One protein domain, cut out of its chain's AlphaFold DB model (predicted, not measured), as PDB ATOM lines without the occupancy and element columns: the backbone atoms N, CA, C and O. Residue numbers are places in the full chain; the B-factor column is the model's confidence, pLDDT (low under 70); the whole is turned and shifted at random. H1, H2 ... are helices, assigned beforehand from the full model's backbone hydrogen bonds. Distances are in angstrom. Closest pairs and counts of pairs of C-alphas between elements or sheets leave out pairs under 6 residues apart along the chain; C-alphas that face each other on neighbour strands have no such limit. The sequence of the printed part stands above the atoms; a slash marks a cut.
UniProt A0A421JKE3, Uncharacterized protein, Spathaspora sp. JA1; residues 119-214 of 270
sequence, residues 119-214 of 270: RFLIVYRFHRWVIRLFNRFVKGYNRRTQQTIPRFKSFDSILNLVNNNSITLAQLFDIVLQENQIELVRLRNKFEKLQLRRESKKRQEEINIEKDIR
ATOM      1  N   ARG A 119      -2.089 -40.025  28.758       84.56
ATOM      2  CA  ARG A 119      -2.252 -39.878  30.212       84.56
ATOM      3  C   ARG A 119      -1.840 -38.489  30.682       84.56
ATOM      4  O   ARG A 119      -2.571 -37.865  31.451       84.56
ATOM      5  N   PHE A 120      -0.739 -37.946  30.160       85.38
ATOM      6  CA  PHE A 120      -0.304 -36.588  30.498       85.38
ATOM      7  C   PHE A 120      -1.302 -35.535  30.027       85.38
ATOM      8  O   PHE A 120      -1.527 -34.545  30.722       85.38
ATOM      9  N   LEU A 121      -1.939 -35.746  28.871       84.44
ATOM     10  CA  LEU A 121      -2.970 -34.840  28.371       84.44
ATOM     11  C   LEU A 121      -4.192 -34.833  29.298       84.44
ATOM     12  O   LEU A 121      -4.735 -33.765  29.594       84.44
ATOM     13  N   ILE A 122      -4.610 -36.011  29.768       86.94
ATOM     14  CA  ILE A 122      -5.723 -36.163  30.712       86.94
ATOM     15  C   ILE A 122      -5.391 -35.453  32.023       86.94
ATOM     16  O   ILE A 122      -6.172 -34.610  32.462       86.94
ATOM     17  N   VAL A 123      -4.219 -35.724  32.604       90.19
ATOM     18  CA  VAL A 123      -3.770 -35.088  33.853       90.19
ATOM     19  C   VAL A 123      -3.687 -33.571  33.691       90.19
ATOM     20  O   VAL A 123      -4.213 -32.827  34.515       90.19
ATOM     21  N   TYR A 124      -3.118 -33.083  32.590       90.69
ATOM     22  CA  TYR A 124      -3.032 -31.652  32.312       90.69
ATOM     23  C   TYR A 124      -4.409 -30.990  32.190       90.69
ATOM     24  O   TYR A 124      -4.658 -29.923  32.763       90.69
ATOM     25  N   ARG A 125      -5.326 -31.621  31.445       90.38
ATOM     26  CA  ARG A 125      -6.706 -31.140  31.308       90.38
ATOM     27  C   ARG A 125      -7.420 -31.145  32.650       90.38
ATOM     28  O   ARG A 125      -8.105 -30.169  32.955       90.38
ATOM     29  N   PHE A 126      -7.221 -32.186  33.450       91.19
ATOM     30  CA  PHE A 126      -7.761 -32.288  34.796       91.19
ATOM     31  C   PHE A 126      -7.236 -31.162  35.695       91.19
ATOM     32  O   PHE A 126      -8.039 -30.415  36.247       91.19
ATOM     33  N   HIS A 127      -5.920 -30.936  35.751       92.81
ATOM     34  CA  HIS A 127      -5.329 -29.833  36.519       92.81
ATOM     35  C   HIS A 127      -5.908 -28.476  36.106       92.81
ATOM     36  O   HIS A 127      -6.363 -27.705  36.952       92.81
ATOM     37  N   ARG A 128      -5.969 -28.182  34.798       92.56
ATOM     38  CA  ARG A 128      -6.589 -26.943  34.297       92.56
ATOM     39  C   ARG A 128      -8.054 -26.820  34.693       92.56
ATOM     40  O   ARG A 128      -8.521 -25.722  35.003       92.56
ATOM     41  N   TRP A 129      -8.786 -27.924  34.643       92.62
ATOM     42  CA  TRP A 129     -10.193 -27.951  34.992       92.62
ATOM     43  C   TRP A 129     -10.411 -27.680  36.483       92.62
ATOM     44  O   TRP A 129     -11.219 -26.812  36.813       92.62
ATOM     45  N   VAL A 130      -9.621 -28.300  37.363       92.44
ATOM     46  CA  VAL A 130      -9.664 -28.043  38.810       92.44
ATOM     47  C   VAL A 130      -9.310 -26.590  39.125       92.44
ATOM     48  O   VAL A 130     -10.064 -25.928  39.835       92.44
ATOM     49  N   ILE A 131      -8.245 -26.036  38.529       93.44
ATOM     50  CA  ILE A 131      -7.881 -24.615  38.693       93.44
ATOM     51  C   ILE A 131      -9.050 -23.701  38.308       93.44
ATOM     52  O   ILE A 131      -9.325 -22.700  38.974       93.44
ATOM     53  N   ARG A 132      -9.756 -24.025  37.219       93.50
ATOM     54  CA  ARG A 132     -10.907 -23.246  36.754       93.50
ATOM     55  C   ARG A 132     -12.069 -23.295  37.748       93.50
ATOM     56  O   ARG A 132     -12.647 -22.243  38.023       93.50
ATOM     57  N   LEU A 133     -12.402 -24.476  38.271       92.31
ATOM     58  CA  LEU A 133     -13.458 -24.653  39.273       92.31
ATOM     59  C   LEU A 133     -13.101 -23.941  40.581       92.31
ATOM     60  O   LEU A 133     -13.894 -23.157  41.096       92.31
ATOM     61  N   PHE A 134     -11.871 -24.110  41.057       92.31
ATOM     62  CA  PHE A 134     -11.413 -23.490  42.293       92.31
ATOM     63  C   PHE A 134     -11.376 -21.958  42.197       92.31
ATOM     64  O   PHE A 134     -11.899 -21.261  43.058       92.31
ATOM     65  N   ASN A 135     -10.870 -21.392  41.097       92.81
ATOM     66  CA  ASN A 135     -10.913 -19.940  40.880       92.81
ATOM     67  C   ASN A 135     -12.336 -19.383  40.802       92.81
ATOM     68  O   ASN A 135     -12.582 -18.215  41.118       92.81
ATOM     69  N   ARG A 136     -13.278 -20.200  40.338       91.69
ATOM     70  CA  ARG A 136     -14.685 -19.834  40.297       91.69
ATOM     71  C   ARG A 136     -15.284 -19.817  41.705       91.69
ATOM     72  O   ARG A 136     -15.957 -18.836  42.024       91.69
ATOM     73  N   PHE A 137     -14.963 -20.808  42.535       92.06
ATOM     74  CA  PHE A 137     -15.278 -20.793  43.963       92.06
ATOM     75  C   PHE A 137     -14.696 -19.548  44.644       92.06
ATOM     76  O   PHE A 137     -15.445 -18.779  45.237       92.06
ATOM     77  N   VAL A 138     -13.401 -19.267  44.458       91.25
ATOM     78  CA  VAL A 138     -12.722 -18.085  45.026       91.25
ATOM     79  C   VAL A 138     -13.414 -16.790  44.597       91.25
ATOM     80  O   VAL A 138     -13.645 -15.902  45.410       91.25
ATOM     81  N   LYS A 139     -13.836 -16.682  43.331       91.81
ATOM     82  CA  LYS A 139     -14.618 -15.530  42.858       91.81
ATOM     83  C   LYS A 139     -15.973 -15.415  43.568       91.81
ATOM     84  O   LYS A 139     -16.424 -14.299  43.821       91.81
ATOM     85  N   GLY A 140     -16.638 -16.536  43.838       90.25
ATOM     86  CA  GLY A 140     -17.885 -16.582  44.604       90.25
ATOM     87  C   GLY A 140     -17.681 -16.186  46.065       90.25
ATOM     88  O   GLY A 140     -18.438 -15.372  46.583       90.25
ATOM     89  N   TYR A 141     -16.618 -16.693  46.683       90.06
ATOM     90  CA  TYR A 141     -16.213 -16.362  48.043       90.06
ATOM     91  C   TYR A 141     -15.903 -14.868  48.183       90.06
ATOM     92  O   TYR A 141     -16.561 -14.182  48.953       90.06
ATOM     93  N   ASN A 142     -15.030 -14.324  47.332       92.06
ATOM     94  CA  ASN A 142     -14.680 -12.898  47.315       92.06
ATOM     95  C   ASN A 142     -15.907 -11.978  47.216       92.06
ATOM     96  O   ASN A 142     -15.954 -10.922  47.837       92.06
ATOM     97  N   ARG A 143     -16.929 -12.385  46.450       91.94
ATOM     98  CA  ARG A 143     -18.183 -11.625  46.337       91.94
ATOM     99  C   ARG A 143     -19.005 -11.624  47.624       91.94
ATOM    100  O   ARG A 143     -19.684 -10.640  47.879       91.94
ATOM    101  N   ARG A 144     -18.984 -12.717  48.391       91.38
ATOM    102  CA  ARG A 144     -19.753 -12.860  49.637       91.38
ATOM    103  C   ARG A 144     -19.047 -12.198  50.815       91.38
ATOM    104  O   ARG A 144     -19.687 -11.501  51.587       91.38
ATOM    105  N   THR A 145     -17.736 -12.389  50.924       88.94
ATOM    106  CA  THR A 145     -16.931 -11.943  52.070       88.94
ATOM    107  C   THR A 145     -16.296 -10.563  51.862       88.94
ATOM    108  O   THR A 145     -15.590 -10.090  52.742       88.94
ATOM    109  N   GLN A 146     -16.491  -9.940  50.689       86.06
ATOM    110  CA  GLN A 146     -15.853  -8.678  50.263       86.06
ATOM    111  C   GLN A 146     -14.312  -8.682  50.328       86.06
ATOM    112  O   GLN A 146     -13.669  -7.637  50.284       86.06
ATOM    113  N   GLN A 147     -13.705  -9.865  50.390       88.06
ATOM    114  CA  GLN A 147     -12.259 -10.045  50.347       88.06
ATOM    115  C   GLN A 147     -11.769 -10.159  48.901       88.06
ATOM    116  O   GLN A 147     -12.500 -10.579  48.001       88.06
ATOM    117  N   THR A 148     -10.506  -9.812  48.665       84.75
ATOM    118  CA  THR A 148      -9.882  -9.824  47.335       84.75
ATOM    119  C   THR A 148      -8.773 -10.869  47.256       84.75
ATOM    120  O   THR A 148      -7.600 -10.557  47.069       84.75
ATOM    121  N   ILE A 149      -9.145 -12.148  47.356       86.50
ATOM    122  CA  ILE A 149      -8.192 -13.242  47.145       86.50
ATOM    123  C   ILE A 149      -7.817 -13.300  45.651       86.50
ATOM    124  O   ILE A 149      -8.717 -13.339  44.797       86.50
ATOM    125  N   PRO A 150      -6.518 -13.296  45.296       87.88
ATOM    126  CA  PRO A 150      -6.077 -13.385  43.910       87.88
ATOM    127  C   PRO A 150      -6.394 -14.755  43.297       87.88
ATOM    128  O   PRO A 150      -6.610 -15.749  43.984       87.88
ATOM    129  N   ARG A 151      -6.411 -14.818  41.961       89.31
ATOM    130  CA  ARG A 151      -6.641 -16.077  41.238       89.31
ATOM    131  C   ARG A 151      -5.395 -16.957  41.254       89.31
ATOM    132  O   ARG A 151      -4.287 -16.484  41.006       89.31
ATOM    133  N   PHE A 152      -5.611 -18.253  41.417       90.75
ATOM    134  CA  PHE A 152      -4.585 -19.284  41.359       90.75
ATOM    135  C   PHE A 152      -4.250 -19.611  39.902       90.75
ATOM    136  O   PHE A 152      -5.142 -19.873  39.092       90.75
ATOM    137  N   LYS A 153      -2.959 -19.567  39.552       89.19
ATOM    138  CA  LYS A 153      -2.469 -19.851  38.189       89.19
ATOM    139  C   LYS A 153      -1.993 -21.291  38.008       89.19
ATOM    140  O   LYS A 153      -2.036 -21.796  36.892       89.19
ATOM    141  N   SER A 154      -1.542 -21.930  39.084       90.81
ATOM    142  CA  SER A 154      -1.012 -23.291  39.070       90.81
ATOM    143  C   SER A 154      -1.819 -24.194  39.999       90.81
ATOM    144  O   SER A 154      -2.433 -23.719  40.958       90.81
ATOM    145  N   PHE A 155      -1.828 -25.490  39.691       89.00
ATOM    146  CA  PHE A 155      -2.449 -26.500  40.543       89.00
ATOM    147  C   PHE A 155      -1.642 -26.683  41.833       89.00
ATOM    148  O   PHE A 155      -2.222 -26.761  42.911       89.00
ATOM    149  N   ASP A 156      -0.315 -26.594  41.738       90.06
ATOM    150  CA  ASP A 156       0.589 -26.669  42.887       90.06
ATOM    151  C   ASP A 156       0.320 -25.551  43.898       90.06
ATOM    152  O   ASP A 156       0.341 -25.786  45.098       90.06
ATOM    153  N   SER A 157      -0.036 -24.343  43.444       88.00
ATOM    154  CA  SER A 157      -0.448 -23.264  44.353       88.00
ATOM    155  C   SER A 157      -1.701 -23.617  45.163       88.00
ATOM    156  O   SER A 157      -1.838 -23.136  46.282       88.00
ATOM    157  N   ILE A 158      -2.607 -24.429  44.612       88.25
ATOM    158  CA  ILE A 158      -3.810 -24.897  45.314       88.25
ATOM    159  C   ILE A 158      -3.432 -26.011  46.293       88.25
ATOM    160  O   ILE A 158      -3.867 -25.982  47.440       88.25
ATOM    161  N   LEU A 159      -2.576 -26.951  45.884       87.12
ATOM    162  CA  LEU A 159      -2.063 -27.992  46.780       87.12
ATOM    163  C   LEU A 159      -1.242 -27.413  47.936       87.12
ATOM    164  O   LEU A 159      -1.338 -27.899  49.057       87.12
ATOM    165  N   ASN A 160      -0.508 -26.326  47.710       88.25
ATOM    166  CA  ASN A 160       0.212 -25.628  48.770       88.25
ATOM    167  C   ASN A 160      -0.729 -25.059  49.839       88.25
ATOM    168  O   ASN A 160      -0.341 -25.000  50.998       88.25
ATOM    169  N   LEU A 161      -1.975 -24.697  49.505       86.00
ATOM    170  CA  LEU A 161      -2.968 -24.321  50.525       86.00
ATOM    171  C   LEU A 161      -3.330 -25.500  51.427       86.00
ATOM    172  O   LEU A 161      -3.589 -25.303  52.614       86.00
ATOM    173  N   VAL A 162      -3.339 -26.708  50.861       87.88
ATOM    174  CA  VAL A 162      -3.587 -27.944  51.605       87.88
ATOM    175  C   VAL A 162      -2.388 -28.285  52.480       87.88
ATOM    176  O   VAL A 162      -2.551 -28.521  53.671       87.88
ATOM    177  N   ASN A 163      -1.177 -28.211  51.924       84.94
ATOM    178  CA  ASN A 163       0.060 -28.468  52.663       84.94
ATOM    179  C   ASN A 163       0.280 -27.461  53.804       84.94
ATOM    180  O   ASN A 163       0.794 -27.824  54.857       84.94
ATOM    181  N   ASN A 164      -0.156 -26.212  53.623       86.62
ATOM    182  CA  ASN A 164      -0.102 -25.166  54.645       86.62
ATOM    183  C   ASN A 164      -1.284 -25.228  55.637       86.62
ATOM    184  O   ASN A 164      -1.489 -24.273  56.386       86.62
ATOM    185  N   ASN A 165      -2.094 -26.298  55.621       81.50
ATOM    186  CA  ASN A 165      -3.287 -26.486  56.460       81.50
ATOM    187  C   ASN A 165      -4.314 -25.338  56.397       81.50
ATOM    188  O   ASN A 165      -5.151 -25.192  57.285       81.50
ATOM    189  N   SER A 166      -4.289 -24.519  55.342       83.31
ATOM    190  CA  SER A 166      -5.277 -23.449  55.154       83.31
ATOM    191  C   SER A 166      -6.635 -24.006  54.718       83.31
ATOM    192  O   SER A 166      -7.667 -23.398  54.984       83.31
ATOM    193  N   ILE A 167      -6.631 -25.153  54.031       85.19
ATOM    194  CA  ILE A 167      -7.814 -25.900  53.594       85.19
ATOM    195  C   ILE A 167      -7.503 -27.392  53.736       85.19
ATOM    196  O   ILE A 167      -6.435 -27.836  53.325       85.19
ATOM    197  N   THR A 168      -8.425 -28.193  54.264       90.38
ATOM    198  CA  THR A 168      -8.234 -29.653  54.325       90.38
ATOM    199  C   THR A 168      -8.394 -30.277  52.936       90.38
ATOM    200  O   THR A 168      -9.233 -29.842  52.150       90.38
ATOM    201  N   LEU A 169      -7.667 -31.359  52.636       88.69
ATOM    202  CA  LEU A 169      -7.812 -32.090  51.367       88.69
ATOM    203  C   LEU A 169      -9.279 -32.466  51.074       88.69
ATOM    204  O   LEU A 169      -9.754 -32.270  49.959       88.69
ATOM    205  N   ALA A 170     -10.009 -32.937  52.089       89.94
ATOM    206  CA  ALA A 170     -11.439 -33.236  51.990       89.94
ATOM    207  C   ALA A 170     -12.269 -32.009  51.573       89.94
ATOM    208  O   ALA A 170     -13.067 -32.089  50.647       89.94
ATOM    209  N   GLN A 171     -12.007 -30.844  52.173       89.12
ATOM    210  CA  GLN A 171     -12.695 -29.602  51.817       89.12
ATOM    211  C   GLN A 171     -12.387 -29.175  50.379       89.12
ATOM    212  O   GLN A 171     -13.276 -28.698  49.679       89.12
ATOM    213  N   LEU A 172     -11.148 -29.357  49.912       89.94
ATOM    214  CA  LEU A 172     -10.798 -29.083  48.520       89.94
ATOM    215  C   LEU A 172     -11.593 -29.985  47.563       89.94
ATOM    216  O   LEU A 172     -12.129 -29.488  46.571       89.94
ATOM    217  N   PHE A 173     -11.697 -31.281  47.866       91.38
ATOM    218  CA  PHE A 173     -12.515 -32.209  47.082       91.38
ATOM    219  C   PHE A 173     -13.990 -31.806  47.075       91.38
ATOM    220  O   PHE A 173     -14.578 -31.731  45.996       91.38
ATOM    221  N   ASP A 174     -14.559 -31.471  48.230       92.81
ATOM    222  CA  ASP A 174     -15.957 -31.053  48.345       92.81
ATOM    223  C   ASP A 174     -16.238 -29.775  47.547       92.81
ATOM    224  O   ASP A 174     -17.206 -29.714  46.786       92.81
ATOM    225  N   ILE A 175     -15.361 -28.772  47.649       91.12
ATOM    226  CA  ILE A 175     -15.465 -27.521  46.881       91.12
ATOM    227  C   ILE A 175     -15.459 -27.813  45.377       91.12
ATOM    228  O   ILE A 175     -16.289 -27.289  44.628       91.12
ATOM    229  N   VAL A 176     -14.525 -28.651  44.919       92.19
ATOM    230  CA  VAL A 176     -14.406 -29.008  43.500       92.19
ATOM    231  C   VAL A 176     -15.629 -29.795  43.033       92.19
ATOM    232  O   VAL A 176     -16.136 -29.526  41.943       92.19
ATOM    233  N   LEU A 177     -16.141 -30.718  43.848       93.00
ATOM    234  CA  LEU A 177     -17.321 -31.517  43.534       93.00
ATOM    235  C   LEU A 177     -18.575 -30.641  43.406       93.00
ATOM    236  O   LEU A 177     -19.307 -30.757  42.421       93.00
ATOM    237  N   GLN A 178     -18.797 -29.731  44.354       92.62
ATOM    238  CA  GLN A 178     -19.932 -28.808  44.325       92.62
ATOM    239  C   GLN A 178     -19.869 -27.878  43.109       92.62
ATOM    240  O   GLN A 178     -20.844 -27.748  42.365       92.62
ATOM    241  N   GLU A 179     -18.715 -27.262  42.836       92.44
ATOM    242  CA  GLU A 179     -18.574 -26.409  41.651       92.44
ATOM    243  C   GLU A 179     -18.697 -27.198  40.342       92.44
ATOM    244  O   GLU A 179     -19.228 -26.664  39.363       92.44
ATOM    245  N   ASN A 180     -18.271 -28.466  40.318       93.12
ATOM    246  CA  ASN A 180     -18.485 -29.355  39.182       93.12
ATOM    247  C   ASN A 180     -19.981 -29.602  38.936       93.12
ATOM    248  O   ASN A 180     -20.444 -29.426  37.813       93.12
ATOM    249  N   GLN A 181     -20.764 -29.919  39.970       93.44
ATOM    250  CA  GLN A 181     -22.216 -30.090  39.827       93.44
ATOM    251  C   GLN A 181     -22.881 -28.827  39.262       93.44
ATOM    252  O   GLN A 181     -23.666 -28.901  38.315       93.44
ATOM    253  N   ILE A 182     -22.509 -27.646  39.766       91.12
ATOM    254  CA  ILE A 182     -23.045 -26.380  39.247       91.12
ATOM    255  C   ILE A 182     -22.597 -26.149  37.794       91.12
ATOM    256  O   ILE A 182     -23.349 -25.612  36.981       91.12
ATOM    257  N   GLU A 183     -21.361 -26.506  37.443       90.44
ATOM    258  CA  GLU A 183     -20.871 -26.431  36.066       90.44
ATOM    259  C   GLU A 183     -21.634 -27.376  35.128       90.44
ATOM    260  O   GLU A 183     -22.010 -26.947  34.039       90.44
ATOM    261  N   LEU A 184     -21.929 -28.609  35.546       90.56
ATOM    262  CA  LEU A 184     -22.716 -29.562  34.762       90.56
ATOM    263  C   LEU A 184     -24.120 -29.029  34.469       90.56
ATOM    264  O   LEU A 184     -24.543 -29.039  33.313       90.56
ATOM    265  N   VAL A 185     -24.802 -28.471  35.473       92.19
ATOM    266  CA  VAL A 185     -26.117 -27.830  35.281       92.19
ATOM    267  C   VAL A 185     -26.017 -26.675  34.282       92.19
ATOM    268  O   VAL A 185     -26.833 -26.557  33.369       92.19
ATOM    269  N   ARG A 186     -24.977 -25.837  34.374       90.00
ATOM    270  CA  ARG A 186     -24.771 -24.743  33.410       90.00
ATOM    271  C   ARG A 186     -24.504 -25.238  31.996       90.00
ATOM    272  O   ARG A 186     -24.984 -24.621  31.046       90.00
ATOM    273  N   LEU A 187     -23.714 -26.297  31.843       88.88
ATOM    274  CA  LEU A 187     -23.417 -26.883  30.540       88.88
ATOM    275  C   LEU A 187     -24.676 -27.475  29.911       88.88
ATOM    276  O   LEU A 187     -24.921 -27.217  28.734       88.88
ATOM    277  N   ARG A 188     -25.504 -28.165  30.703       90.56
ATOM    278  CA  ARG A 188     -26.814 -28.657  30.272       90.56
ATOM    279  C   ARG A 188     -27.703 -27.512  29.789       90.56
ATOM    280  O   ARG A 188     -28.116 -27.521  28.636       90.56
ATOM    281  N   ASN A 189     -27.867 -26.461  30.592       89.00
ATOM    282  CA  ASN A 189     -28.682 -25.302  30.210       89.00
ATOM    283  C   ASN A 189     -28.143 -24.600  28.951       89.00
ATOM    284  O   ASN A 189     -28.900 -24.106  28.116       89.00
ATOM    285  N   LYS A 190     -26.813 -24.534  28.787       90.38
ATOM    286  CA  LYS A 190     -26.189 -23.972  27.581       90.38
ATOM    287  C   LYS A 190     -26.471 -24.836  26.353       90.38
ATOM    288  O   LYS A 190     -26.691 -24.286  25.275       90.38
ATOM    289  N   PHE A 191     -26.435 -26.155  26.507       89.94
ATOM    290  CA  PHE A 191     -26.735 -27.098  25.439       89.94
ATOM    291  C   PHE A 191     -28.207 -27.015  25.023       89.94
ATOM    292  O   PHE A 191     -28.476 -26.809  23.842       89.94
ATOM    293  N   GLU A 192     -29.132 -27.023  25.984       88.56
ATOM    294  CA  GLU A 192     -30.572 -26.841  25.746       88.56
ATOM    295  C   GLU A 192     -30.854 -25.509  25.032       88.56
ATOM    296  O   GLU A 192     -31.542 -25.464  24.014       88.56
ATOM    297  N   LYS A 193     -30.218 -24.410  25.463       88.31
ATOM    298  CA  LYS A 193     -30.346 -23.108  24.788       88.31
ATOM    299  C   LYS A 193     -29.827 -23.122  23.347       88.31
ATOM    300  O   LYS A 193     -30.367 -22.426  22.485       88.31
ATOM    301  N   LEU A 194     -28.753 -23.863  23.070       88.31
ATOM    302  CA  LEU A 194     -28.233 -24.010  21.710       88.31
ATOM    303  C   LEU A 194     -29.160 -24.859  20.836       88.31
ATOM    304  O   LEU A 194     -29.310 -24.533  19.660       88.31
ATOM    305  N   GLN A 195     -29.784 -25.899  21.393       87.50
ATOM    306  CA  GLN A 195     -30.795 -26.697  20.697       87.50
ATOM    307  C   GLN A 195     -32.017 -25.849  20.349       87.50
ATOM    308  O   GLN A 195     -32.336 -25.729  19.170       87.50
ATOM    309  N   LEU A 196     -32.573 -25.119  21.320       87.75
ATOM    310  CA  LEU A 196     -33.684 -24.186  21.100       87.75
ATOM    311  C   LEU A 196     -33.373 -23.156  20.007       87.75
ATOM    312  O   LEU A 196     -34.215 -22.865  19.163       87.75
ATOM    313  N   ARG A 197     -32.144 -22.621  19.972       87.75
ATOM    314  CA  ARG A 197     -31.726 -21.674  18.923       87.75
ATOM    315  C   ARG A 197     -31.646 -22.323  17.536       87.75
ATOM    316  O   ARG A 197     -31.877 -21.652  16.532       87.75
ATOM    317  N   ARG A 198     -31.265 -23.600  17.457       87.81
ATOM    318  CA  ARG A 198     -31.257 -24.349  16.191       87.81
ATOM    319  C   ARG A 198     -32.680 -24.636  15.730       87.81
ATOM    320  O   ARG A 198     -32.984 -24.403  14.567       87.81
ATOM    321  N   GLU A 199     -33.549 -25.055  16.641       87.19
ATOM    322  CA  GLU A 199     -34.966 -25.309  16.370       87.19
ATOM    323  C   GLU A 199     -35.698 -24.041  15.932       87.19
ATOM    324  O   GLU A 199     -36.417 -24.061  14.938       87.19
ATOM    325  N   SER A 200     -35.459 -22.904  16.595       86.19
ATOM    326  CA  SER A 200     -36.053 -21.627  16.195       86.19
ATOM    327  C   SER A 200     -35.594 -21.192  14.804       86.19
ATOM    328  O   SER A 200     -36.383 -20.653  14.036       86.19
ATOM    329  N   LYS A 201     -34.318 -21.433  14.467       88.62
ATOM    330  CA  LYS A 201     -33.778 -21.146  13.133       88.62
ATOM    331  C   LYS A 201     -34.443 -22.028  12.076       88.62
ATOM    332  O   LYS A 201     -34.859 -21.504  11.052       88.62
ATOM    333  N   LYS A 202     -34.610 -23.321  12.363       87.25
ATOM    334  CA  LYS A 202     -35.300 -24.266  11.479       87.25
ATOM    335  C   LYS A 202     -36.766 -23.880  11.265       87.25
ATOM    336  O   LYS A 202     -37.213 -23.825  10.130       87.25
ATOM    337  N   ARG A 203     -37.487 -23.516  12.332       82.69
ATOM    338  CA  ARG A 203     -38.877 -23.037  12.238       82.69
ATOM    339  C   ARG A 203     -38.987 -21.768  11.389       82.69
ATOM    340  O   ARG A 203     -39.921 -21.622  10.617       82.69
ATOM    341  N   GLN A 204     -38.032 -20.847  11.517       84.94
ATOM    342  CA  GLN A 204     -38.008 -19.643  10.688       84.94
ATOM    343  C   GLN A 204     -37.737 -19.963   9.213       84.94
ATOM    344  O   GLN A 204     -38.319 -19.328   8.339       84.94
ATOM    345  N   GLU A 205     -36.865 -20.933   8.935       87.56
ATOM    346  CA  GLU A 205     -36.622 -21.435   7.581       87.56
ATOM    347  C   GLU A 205     -37.884 -22.101   7.009       87.56
ATOM    348  O   GLU A 205     -38.250 -21.799   5.881       87.56
ATOM    349  N   GLU A 206     -38.606 -22.899   7.799       83.88
ATOM    350  CA  GLU A 206     -39.893 -23.499   7.414       83.88
ATOM    351  C   GLU A 206     -40.958 -22.428   7.115       83.88
ATOM    352  O   GLU A 206     -41.596 -22.497   6.072       83.88
ATOM    353  N   ILE A 207     -41.091 -21.388   7.949       82.31
ATOM    354  CA  ILE A 207     -42.009 -20.257   7.695       82.31
ATOM    355  C   ILE A 207     -41.630 -19.509   6.414       82.31
ATOM    356  O   ILE A 207     -42.504 -19.054   5.683       82.31
ATOM    357  N   ASN A 208     -40.337 -19.328   6.147       80.00
ATOM    358  CA  ASN A 208     -39.896 -18.653   4.929       80.00
ATOM    359  C   ASN A 208     -40.192 -19.508   3.691       80.00
ATOM    360  O   ASN A 208     -40.712 -18.980   2.719       80.00
ATOM    361  N   ILE A 209     -39.961 -20.821   3.760       80.75
ATOM    362  CA  ILE A 209     -40.340 -21.759   2.697       80.75
ATOM    363  C   ILE A 209     -41.862 -21.762   2.501       80.75
ATOM    364  O   ILE A 209     -42.332 -21.723   1.374       80.75
ATOM    365  N   GLU A 210     -42.651 -21.755   3.576       76.38
ATOM    366  CA  GLU A 210     -44.113 -21.679   3.491       76.38
ATOM    367  C   GLU A 210     -44.577 -20.363   2.850       76.38
ATOM    368  O   GLU A 210     -45.500 -20.367   2.041       76.38
ATOM    369  N   LYS A 211     -43.924 -19.237   3.160       74.19
ATOM    370  CA  LYS A 211     -44.173 -17.953   2.487       74.19
ATOM    371  C   LYS A 211     -43.806 -17.994   1.006       74.19
ATOM    372  O   LYS A 211     -44.537 -17.420   0.209       74.19
ATOM    373  N   ASP A 212     -42.726 -18.681   0.650       68.75
ATOM    374  CA  ASP A 212     -42.306 -18.856  -0.743       68.75
ATOM    375  C   ASP A 212     -43.232 -19.824  -1.508       68.75
ATOM    376  O   ASP A 212     -43.392 -19.699  -2.720       68.75
ATOM    377  N   ILE A 213     -43.871 -20.774  -0.811       67.50
ATOM    378  CA  ILE A 213     -44.838 -21.734  -1.373       67.50
ATOM    379  C   ILE A 213     -46.266 -21.166  -1.404       67.50
ATOM    380  O   ILE A 213     -47.072 -21.612  -2.225       67.50
ATOM    381  N   ARG A 214     -46.613 -20.188  -0.547       60.12
ATOM    382  CA  ARG A 214     -47.926 -19.528  -0.581       60.12
ATOM    383  C   ARG A 214     -48.169 -18.965  -1.975       60.12
ATOM    384  O   ARG A 214     -47.499 -18.052  -2.446       60.12
TER     385      ARG A 214
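Overview. This is residues 119 to 214 of the 270 residues of an uncharacterized protein of Spathaspora sp. JA1 (UniProt A0A421JKE3). Two long helices cross at about a right angle: H1 is crossed near its middle by the early part of H3, and residues 184 to 214, of which 184 to 213 belong to H3, stick out as a long free arm. The short helix H2 packs on H1 near residues 127 to 131, and the chain turns from it into H3. The printed part has 96 residues with three named helices in the order H1, H2, H3 and no named strand; the class is all helix. The whole is extended, with a radius of gyration of the C-alphas of 21.1 A, and flat, spanning 73 by 39 by 20 A.

Along the chain. Find C-alpha 119 at (-2.252, -39.878, 30.212); from there H1, residues 119 to 145, runs 38.4 A. Next look at residues 155 to 163, the helix H2. H3 begins at C-alpha 169, at (-7.812, -32.090, 51.367), and runs 65.3 A to C-alpha 213 at (-44.838, -21.734, -1.373).

Arrangement. Look first at residues 130 to 137 of H1, which touch residues 175 to 180 of H3; the closest C-alphas, of Leu 133 and Glu 179, are 5.9 A apart. The two helices are about perpendicular, at 85 degrees. With residues 127 to 131 alone, H1 touches H2, the closest C-alphas being those of His 127 and Phe 155, 6.0 A apart. These two run the same way at a steep tilt of 64 degrees. H2 and H3 are close but not clearly touching, with the closest C-alphas, of Val 162 and Leu 169, 5.9 A apart; they run opposite ways at a shallow tilt of 33 degrees, only just short of steep. In H1 and H3 every O i to N i+4 pair is within hydrogen-bond range; in H2, 3 of 5 are.

Size, cuts and confidence. The C-alphas farthest apart are those of Asn 164 and Arg 214, 73.3 A. Without the free stretch, the body spans 39 by 28 by 21 A. The printed part has no cut; the link from H1 to H2 is short, that from H2 to H3 tight. The mean pLDDT of the printed part is 88.0, and residues 212 to 214 are under 70.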